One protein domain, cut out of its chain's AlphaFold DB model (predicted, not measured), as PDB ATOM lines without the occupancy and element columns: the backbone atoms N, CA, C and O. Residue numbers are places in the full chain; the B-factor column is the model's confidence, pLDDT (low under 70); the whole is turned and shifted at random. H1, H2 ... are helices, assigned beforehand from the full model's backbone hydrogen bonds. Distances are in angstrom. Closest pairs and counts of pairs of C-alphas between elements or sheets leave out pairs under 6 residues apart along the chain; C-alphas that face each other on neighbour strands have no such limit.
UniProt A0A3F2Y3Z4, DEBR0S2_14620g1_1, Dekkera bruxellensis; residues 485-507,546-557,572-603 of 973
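Overview. This is residues 485 to 507, 546 to 557 and 572 to 603 of the 973 residues of the protein "DEBR0S2_14620g1_1" of Dekkera bruxellensis (UniProt A0A3F2Y3Z4). Three helices, H1, H2 and H5, stand side by side in a flat row with their lines nearly parallel, H2 in the middle, and the short helices H3 and H4 lie at the H5 end of the row. The row is loosely made, with H1 against H2 over part of its length. The printed part has 67 residues with five named helices, in the order H1 H2 H3 H4 H5, and no named strand; the class is all helix. The whole is only just loose, close to compact, with a radius of gyration of the C-alphas of 13.3 A, and the C-alphas span 31 by 30 by 16 A.

Arrangement. H1, residues 489 to 507, only just touches H2, residues 546 to 556, with 3 pairs of C-alphas within 8 A. Residues 489 to 496 alone of H1 touch H2; the closest C-alphas, of Tyr 493 and Leu 556, are 7.4 A apart. Their lines stand at a shallow tilt of 18 degrees, opposite ways. H2 touches H5, residues 588 to 599, at a shallow tilt of 4 degrees, the same way; their closest C-alphas, of Cys 551 and Ile 589, are 5.9 A apart. H1 and H5 are apart. H3, residues 572 to 577, is close to H5 but not clearly touching, Leu 575 to Trp 590 at 7.4 A between C-alphas, the closest pair. H4, residues 580 to 585, is about perpendicular to H5, at 88 degrees, and close but not clearly touching; the closest C-alphas, of Leu 583 and Ile 589, are 7.0 A apart. In H1, H2, H3, H4 and H5 every O i to N i+4 pair is within hydrogen-bond range.

Along the chain. H1 measures 26.6 A from C-alpha 489 at (187.685, 189.391, -312.172) to C-alpha 507. H2 measures 14.9 A, and H5 15.9 A, ending at C-alpha 599, (197.127, 185.188, -322.488). H3 and H4 have six residues each.

Size, cuts and confidence. The C-alphas of Arg 505 and Leu 603, the two farthest apart, are 38.6 A apart. Residues 508 to 545 and 558 to 571 are not printed; C-alphas 507 and 546 are 11.8 A apart across the first cut, and 557 and 572 are 15.0 A apart across the second. The links H3 to H4 and H4 to H5 are tight. The mean pLDDT of the printed part is 76.3, and residues 504, 507 and 577 to 585 are under 70.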
ATOM      1  N   TYR A 485     188.335 183.962-312.369       80.56
ATOM      2  CA  TYR A 485     189.132 185.014-313.021       80.56
ATOM      3  C   TYR A 485     188.804 185.204-314.510       80.56
ATOM      4  O   TYR A 485     188.648 186.340-314.952       80.56
ATOM      5  N   PHE A 486     188.640 184.109-315.258       71.94
ATOM      6  CA  PHE A 486     188.389 184.136-316.705       71.94
ATOM      7  C   PHE A 486     186.973 184.606-317.093       71.94
ATOM      8  O   PHE A 486     186.705 184.838-318.268       71.94
ATOM      9  N   HIS A 487     186.065 184.757-316.123       73.94
ATOM     10  CA  HIS A 487     184.680 185.190-316.342       73.94
ATOM     11  C   HIS A 487     184.327 186.488-315.605       73.94
ATOM     12  O   HIS A 487     183.629 187.340-316.148       73.94
ATOM     13  N   ASP A 488     184.780 186.631-314.359       78.31
ATOM     14  CA  ASP A 488     184.487 187.758-313.477       78.31
ATOM     15  C   ASP A 488     185.676 188.015-312.539       78.31
ATOM     16  O   ASP A 488     185.808 187.444-311.450       78.31
ATOM     17  N   PHE A 489     186.539 188.940-312.957       78.75
ATOM     18  CA  PHE A 489     187.685 189.391-312.172       78.75
ATOM     19  C   PHE A 489     187.298 189.909-310.774       78.75
ATOM     20  O   PHE A 489     188.023 189.680-309.804       78.75
ATOM     21  N   GLN A 490     186.154 190.593-310.630       78.88
ATOM     22  CA  GLN A 490     185.748 191.159-309.340       78.88
ATOM     23  C   GLN A 490     185.338 190.062-308.358       78.88
ATOM     24  O   GLN A 490     185.670 190.125-307.172       78.88
ATOM     25  N   LYS A 491     184.623 189.041-308.838       83.00
ATOM     26  CA  LYS A 491     184.217 187.887-308.033       83.00
ATOM     27  C   LYS A 491     185.405 186.982-307.704       83.00
ATOM     28  O   LYS A 491     185.514 186.558-306.555       83.00
ATOM     29  N   ALA A 492     186.346 186.792-308.631       80.62
ATOM     30  CA  ALA A 492     187.630 186.147-308.345       80.62
ATOM     31  C   ALA A 492     188.383 186.865-307.210       80.62
ATOM     32  O   ALA A 492     188.725 186.255-306.197       80.62
ATOM     33  N   TYR A 493     188.527 188.192-307.306       78.00
ATOM     34  CA  TYR A 493     189.174 189.003-306.272       78.00
ATOM     35  C   TYR A 493     188.464 188.925-304.907       78.00
ATOM     36  O   TYR A 493     189.125 188.908-303.865       78.00
ATOM     37  N   LYS A 494     187.125 188.830-304.884       83.75
ATOM     38  CA  LYS A 494     186.353 188.588-303.650       83.75
ATOM     39  C   LYS A 494     186.705 187.235-303.021       83.75
ATOM     40  O   LYS A 494     186.970 187.202-301.822       83.75
ATOM     41  N   TYR A 495     186.774 186.150-303.797       83.81
ATOM     42  CA  TYR A 495     187.181 184.835-303.281       83.81
ATOM     43  C   TYR A 495     188.630 184.830-302.779       83.81
ATOM     44  O   TYR A 495     188.877 184.373-301.664       83.81
ATOM     45  N   PHE A 496     189.562 185.437-303.519       81.19
ATOM     46  CA  PHE A 496     190.946 185.638-303.077       81.19
ATOM     47  C   PHE A 496     191.032 186.394-301.739       81.19
ATOM     48  O   PHE A 496     191.791 186.016-300.847       81.19
ATOM     49  N   LYS A 497     190.223 187.447-301.554       79.19
ATOM     50  CA  LYS A 497     190.176 188.197-300.289       79.19
ATOM     51  C   LYS A 497     189.547 187.416-299.141       79.19
ATOM     52  O   LYS A 497     189.993 187.580-298.006       79.19
ATOM     53  N   SER A 498     188.570 186.558-299.413       81.50
ATOM     54  CA  SER A 498     188.036 185.625-298.417       81.50
ATOM     55  C   SER A 498     189.081 184.579-298.014       81.50
ATOM     56  O   SER A 498     189.249 184.331-296.823       81.50
ATOM     57  N   ALA A 499     189.846 184.046-298.975       80.44
ATOM     58  CA  ALA A 499     190.958 183.132-298.707       80.44
ATOM     59  C   ALA A 499     192.029 183.799-297.835       80.44
ATOM     60  O   ALA A 499     192.459 183.219-296.843       80.44
ATOM     61  N   GLN A 500     192.400 185.048-298.154       74.88
ATOM     62  CA  GLN A 500     193.359 185.817-297.359       74.88
ATOM     63  C   GLN A 500     192.894 185.951-295.901       74.88
ATOM     64  O   GLN A 500     193.649 185.607-295.000       74.88
ATOM     65  N   LYS A 501     191.637 186.351-295.656       74.81
ATOM     66  CA  LYS A 501     191.089 186.453-294.290       74.81
ATOM     67  C   LYS A 501     191.145 185.127-293.522       74.81
ATOM     68  O   LYS A 501     191.431 185.141-292.327       74.81
ATOM     69  N   ARG A 502     190.876 183.993-294.184       77.50
ATOM     70  CA  ARG A 502     190.976 182.659-293.563       77.50
ATOM     71  C   ARG A 502     192.417 182.272-293.256       77.50
ATOM     72  O   ARG A 502     192.676 181.768-292.173       77.50
ATOM     73  N   PHE A 503     193.354 182.569-294.151       73.88
ATOM     74  CA  PHE A 503     194.779 182.342-293.912       73.88
ATOM     75  C   PHE A 503     195.328 183.210-292.773       73.88
ATOM     76  O   PHE A 503     196.063 182.704-291.931       73.88
ATOM     77  N   ASP A 504     194.935 184.483-292.705       65.81
ATOM     78  CA  ASP A 504     195.306 185.389-291.613       65.81
ATOM     79  C   ASP A 504     194.750 184.874-290.267       65.81
ATOM     80  O   ASP A 504     195.471 184.836-289.271       65.81
ATOM     81  N   ARG A 505     193.497 184.389-290.246       70.31
ATOM     82  CA  ARG A 505     192.882 183.736-289.076       70.31
ATOM     83  C   ARG A 505     193.624 182.454-288.673       70.31
ATOM     84  O   ARG A 505     194.007 182.325-287.515       70.31
ATOM     85  N   TRP A 506     193.897 181.559-289.622       72.94
ATOM     86  CA  TRP A 506     194.661 180.328-289.392       72.94
ATOM     87  C   TRP A 506     196.076 180.618-288.867       72.94
ATOM     88  O   TRP A 506     196.554 179.916-287.980       72.94
ATOM     89  N   GLN A 507     196.748 181.678-289.339       63.97
ATOM     90  CA  GLN A 507     198.052 182.094-288.802       63.97
ATOM     91  C   GLN A 507     197.979 182.555-287.340       63.97
ATOM     92  O   GLN A 507     198.942 182.352-286.604       63.97
ATOM     93  N   ASN A 546     201.378 179.859-299.227       70.56
ATOM     94  CA  ASN A 546     202.130 180.953-299.853       70.56
ATOM     95  C   ASN A 546     202.369 180.722-301.358       70.56
ATOM     96  O   ASN A 546     202.280 181.676-302.135       70.56
ATOM     97  N   ALA A 547     202.640 179.486-301.790       71.44
ATOM     98  CA  ALA A 547     202.792 179.146-303.206       71.44
ATOM     99  C   ALA A 547     201.465 179.302-303.975       71.44
ATOM    100  O   ALA A 547     201.434 179.940-305.030       71.44
ATOM    101  N   LYS A 548     200.350 178.816-303.414       81.25
ATOM    102  CA  LYS A 548     198.996 178.973-303.983       81.25
ATOM    103  C   LYS A 548     198.549 180.441-304.043       81.25
ATOM    104  O   LYS A 548     197.966 180.868-305.045       81.25
ATOM    105  N   PHE A 549     198.877 181.243-303.025       76.12
ATOM    106  CA  PHE A 549     198.662 182.696-303.009       76.12
ATOM    107  C   PHE A 549     199.515 183.422-304.051       76.12
ATOM    108  O   PHE A 549     199.003 184.335-304.700       76.12
ATOM    109  N   LEU A 550     200.782 183.035-304.246       75.81
ATOM    110  CA  LEU A 550     201.638 183.585-305.305       75.81
ATOM    111  C   LEU A 550     201.040 183.300-306.688       75.81
ATOM    112  O   LEU A 550     200.898 184.221-307.489       75.81
ATOM    113  N   CYS A 551     200.620 182.057-306.931       79.69
ATOM    114  CA  CYS A 551     199.949 181.628-308.156       79.69
ATOM    115  C   CYS A 551     198.680 182.453-308.446       79.69
ATOM    116  O   CYS A 551     198.574 183.081-309.499       79.69
ATOM    117  N   ASN A 552     197.760 182.548-307.479       79.94
ATOM    118  CA  ASN A 552     196.571 183.404-307.591       79.94
ATOM    119  C   ASN A 552     196.937 184.876-307.833       79.94
ATOM    120  O   ASN A 552     196.316 185.550-308.651       79.94
ATOM    121  N   SER A 553     197.952 185.387-307.129       73.81
ATOM    122  CA  SER A 553     198.389 186.777-307.277       73.81
ATOM    123  C   SER A 553     198.877 187.045-308.698       73.81
ATOM    124  O   SER A 553     198.487 188.052-309.273       73.81
ATOM    125  N   ILE A 554     199.661 186.138-309.293       76.50
ATOM    126  CA  ILE A 554     200.145 186.245-310.679       76.50
ATOM    127  C   ILE A 554     198.981 186.274-311.681       76.50
ATOM    128  O   ILE A 554     198.997 187.093-312.603       76.50
ATOM    129  N   LEU A 555     197.948 185.448-311.480       76.31
ATOM    130  CA  LEU A 555     196.725 185.494-312.291       76.31
ATOM    131  C   LEU A 555     195.983 186.827-312.135       76.31
ATOM    132  O   LEU A 555     195.581 187.414-313.137       76.31
ATOM    133  N   LEU A 556     195.874 187.351-310.913       73.88
ATOM    134  CA  LEU A 556     195.176 188.604-310.605       73.88
ATOM    135  C   LEU A 556     195.979 189.888-310.916       73.88
ATOM    136  O   LEU A 556     195.432 190.982-310.767       73.88
ATOM    137  N   LEU A 557     197.244 189.802-311.350       74.12
ATOM    138  CA  LEU A 557     198.025 190.974-311.774       74.12
ATOM    139  C   LEU A 557     197.451 191.586-313.060       74.12
ATOM    140  O   LEU A 557     197.245 190.887-314.055       74.12
ATOM    141  N   TYR A 572     210.514 186.595-314.821       82.56
ATOM    142  CA  TYR A 572     211.862 186.047-314.954       82.56
ATOM    143  C   TYR A 572     212.608 186.066-313.615       82.56
ATOM    144  O   TYR A 572     213.279 185.096-313.281       82.56
ATOM    145  N   CYS A 573     212.480 187.124-312.807       76.69
ATOM    146  CA  CYS A 573     213.095 187.180-311.482       76.69
ATOM    147  C   CYS A 573     212.531 186.131-310.518       76.69
ATOM    148  O   CYS A 573     213.323 185.569-309.765       76.69
ATOM    149  N   ILE A 574     211.222 185.860-310.542       76.06
ATOM    150  CA  ILE A 574     210.602 184.788-309.748       76.06
ATOM    151  C   ILE A 574     211.230 183.446-310.139       76.06
ATOM    152  O   ILE A 574     211.834 182.785-309.299       76.06
ATOM    153  N   LEU A 575     211.190 183.091-311.425       80.69
ATOM    154  CA  LEU A 575     211.684 181.802-311.924       80.69
ATOM    155  C   LEU A 575     213.217 181.643-311.814       80.69
ATOM    156  O   LEU A 575     213.718 180.542-311.614       80.69
ATOM    157  N   ASN A 576     213.985 182.731-311.926       77.12
ATOM    158  CA  ASN A 576     215.452 182.716-311.858       77.12
ATOM    159  C   ASN A 576     216.004 182.725-310.420       77.12
ATOM    160  O   ASN A 576     217.139 182.298-310.221       77.12
ATOM    161  N   LYS A 577     215.244 183.233-309.436       69.75
ATOM    162  CA  LYS A 577     215.677 183.339-308.025       69.75
ATOM    163  C   LYS A 577     214.979 182.364-307.077       69.75
ATOM    164  O   LYS A 577     215.464 182.200-305.960       69.75
ATOM    165  N   ALA A 578     213.857 181.765-307.473       65.94
ATOM    166  CA  ALA A 578     213.232 180.707-306.691       65.94
ATOM    167  C   ALA A 578     214.184 179.509-306.541       65.94
ATOM    168  O   ALA A 578     214.997 179.215-307.420       65.94
ATOM    169  N   ASP A 579     214.081 178.823-305.406       64.88
ATOM    170  CA  ASP A 579     214.820 177.585-305.174       64.88
ATOM    171  C   ASP A 579     214.371 176.527-306.197       64.88
ATOM    172  O   ASP A 579     213.174 176.364-306.451       64.88
ATOM    173  N   ARG A 580     215.319 175.791-306.786       66.88
ATOM    174  CA  ARG A 580     215.008 174.718-307.745       66.88
ATOM    175  C   ARG A 580     214.162 173.620-307.103       66.88
ATOM    176  O   ARG A 580     213.306 173.054-307.774       66.88
ATOM    177  N   SER A 581     214.367 173.354-305.812       62.94
ATOM    178  CA  SER A 581     213.531 172.423-305.047       62.94
ATOM    179  C   SER A 581     212.093 172.935-304.918       62.94
ATOM    180  O   SER A 581     211.156 172.174-305.135       62.94
ATOM    181  N   LEU A 582     211.898 174.238-304.683       68.31
ATOM    182  CA  LEU A 582     210.570 174.854-304.636       68.31
ATOM    183  C   LEU A 582     209.863 174.777-305.997       68.31
ATOM    184  O   LEU A 582     208.695 174.411-306.044       68.31
ATOM    185  N   LEU A 583     210.565 175.060-307.101       69.50
ATOM    186  CA  LEU A 583     210.005 174.955-308.457       69.50
ATOM    187  C   LEU A 583     209.719 173.505-308.895       69.50
ATOM    188  O   LEU A 583     208.925 173.309-309.811       69.50
ATOM    189  N   ARG A 584     210.344 172.503-308.256       69.31
ATOM    190  CA  ARG A 584     210.015 171.077-308.430       69.31
ATOM    191  C   ARG A 584     208.776 170.669-307.620       69.31
ATOM    192  O   ARG A 584     207.974 169.903-308.129       69.31
ATOM    193  N   ILE A 585     208.610 171.183-306.395       67.38
ATOM    194  CA  ILE A 585     207.451 170.890-305.520       67.38
ATOM    195  C   ILE A 585     206.188 171.661-305.960       67.38
ATOM    196  O   ILE A 585     205.065 171.192-305.763       67.38
ATOM    197  N   TYR A 586     206.367 172.842-306.558       74.19
ATOM    198  CA  TYR A 586     205.296 173.712-307.054       74.19
ATOM    199  C   TYR A 586     205.481 174.028-308.550       74.19
ATOM    200  O   TYR A 586     205.771 175.180-308.906       74.19
ATOM    201  N   PRO A 587     205.346 173.026-309.446       76.88
ATOM    202  CA  PRO A 587     205.443 173.231-310.892       76.88
ATOM    203  C   PRO A 587     204.415 174.250-311.416       76.88
ATOM    204  O   PRO A 587     204.700 174.943-312.392       76.88
ATOM    205  N   GLU A 588     203.295 174.434-310.707       77.81
ATOM    206  CA  GLU A 588     202.213 175.365-311.049       77.81
ATOM    207  C   GLU A 588     202.670 176.823-311.147       77.81
ATOM    208  O   GLU A 588     202.070 177.618-311.869       77.81
ATOM    209  N   ILE A 589     203.744 177.187-310.433       81.19
ATOM    210  CA  ILE A 589     204.338 178.529-310.502       81.19
ATOM    211  C   ILE A 589     204.816 178.814-311.930       81.19
ATOM    212  O   ILE A 589     204.635 179.924-312.431       81.19
ATOM    213  N   TRP A 590     205.403 177.818-312.600       84.69
ATOM    214  CA  TRP A 590     205.772 177.947-314.005       84.69
ATOM    215  C   TRP A 590     204.541 177.970-314.915       84.69
ATOM    216  O   TRP A 590     204.470 178.832-315.792       84.69
ATOM    217  N   ASP A 591     203.588 177.057-314.700       82.06
ATOM    218  CA  ASP A 591     202.389 176.929-315.538       82.06
ATOM    219  C   ASP A 591     201.621 178.246-315.582       82.06
ATOM    220  O   ASP A 591     201.386 178.806-316.650       82.06
ATOM    221  N   ILE A 592     201.319 178.808-314.413       81.56
ATOM    222  CA  ILE A 592     200.551 180.046-314.288       81.56
ATOM    223  C   ILE A 592     201.310 181.256-314.844       81.56
ATOM    224  O   ILE A 592     200.689 182.104-315.489       81.56
ATOM    225  N   ILE A 593     202.635 181.336-314.674       84.69
ATOM    226  CA  ILE A 593     203.434 182.400-315.303       84.69
ATOM    227  C   ILE A 593     203.354 182.303-316.830       84.69
ATOM    228  O   ILE A 593     203.113 183.317-317.488       84.69
ATOM    229  N   LEU A 594     203.515 181.110-317.410       83.00
ATOM    230  CA  LEU A 594     203.478 180.949-318.865       83.00
ATOM    231  C   LEU A 594     202.072 181.091-319.443       83.00
ATOM    232  O   LEU A 594     201.932 181.721-320.488       83.00
ATOM    233  N   ILE A 595     201.032 180.606-318.760       78.12
ATOM    234  CA  ILE A 595     199.625 180.837-319.121       78.12
ATOM    235  C   ILE A 595     199.334 182.343-319.122       78.12
ATOM    236  O   ILE A 595     198.831 182.865-320.116       78.12
ATOM    237  N   LYS A 596     199.724 183.074-318.067       80.19
ATOM    238  CA  LYS A 596     199.540 184.531-317.980       80.19
ATOM    239  C   LYS A 596     200.323 185.270-319.073       80.19
ATOM    240  O   LYS A 596     199.785 186.174-319.708       80.19
ATOM    241  N   MET A 597     201.567 184.874-319.345       82.50
ATOM    242  CA  MET A 597     202.353 185.440-320.446       82.50
ATOM    243  C   MET A 597     201.754 185.134-321.826       82.50
ATOM    244  O   MET A 597     201.808 185.996-322.701       82.50
ATOM    245  N   ASN A 598     201.184 183.944-322.028       79.50
ATOM    246  CA  ASN A 598     200.536 183.544-323.277       79.50
ATOM    247  C   ASN A 598     199.234 184.331-323.504       79.50
ATOM    248  O   ASN A 598     199.076 184.964-324.544       79.50
ATOM    249  N   HIS A 599     198.364 184.397-322.490       76.88
ATOM    250  CA  HIS A 599     197.127 185.188-322.488       76.88
ATOM    251  C   HIS A 599     197.363 186.659-322.880       76.88
ATOM    252  O   HIS A 599     196.562 187.264-323.588       76.88
ATOM    253  N   HIS A 600     198.480 187.248-322.440       77.56
ATOM    254  CA  HIS A 600     198.853 188.628-322.767       77.56
ATOM    255  C   HIS A 600     199.817 188.760-323.965       77.56
ATOM    256  O   HIS A 600     200.385 189.833-324.162       77.56
ATOM    257  N   SER A 601     200.012 187.709-324.772       77.62
ATOM    258  CA  SER A 601     200.880 187.695-325.968       77.62
ATOM    259  C   SER A 601     202.330 188.148-325.717       77.62
ATOM    260  O   SER A 601     202.988 188.720-326.588       77.62
ATOM    261  N   MET A 602     202.849 187.889-324.514       79.56
ATOM    262  CA  MET A 602     204.205 188.257-324.093       79.56
ATOM    263  C   MET A 602     205.269 187.240-324.540       79.56
ATOM    264  O   MET A 602     206.456 187.566-324.529       79.56
ATOM    265  N   LEU A 603     204.862 186.025-324.931       76.88
ATOM    266  CA  LEU A 603     205.746 184.972-325.442       76.88
ATOM    267  C   LEU A 603     206.196 185.297-326.873       76.88
ATOM    268  O   LEU A 603     205.466 185.113-327.843       76.88
TER     269      LEU A 603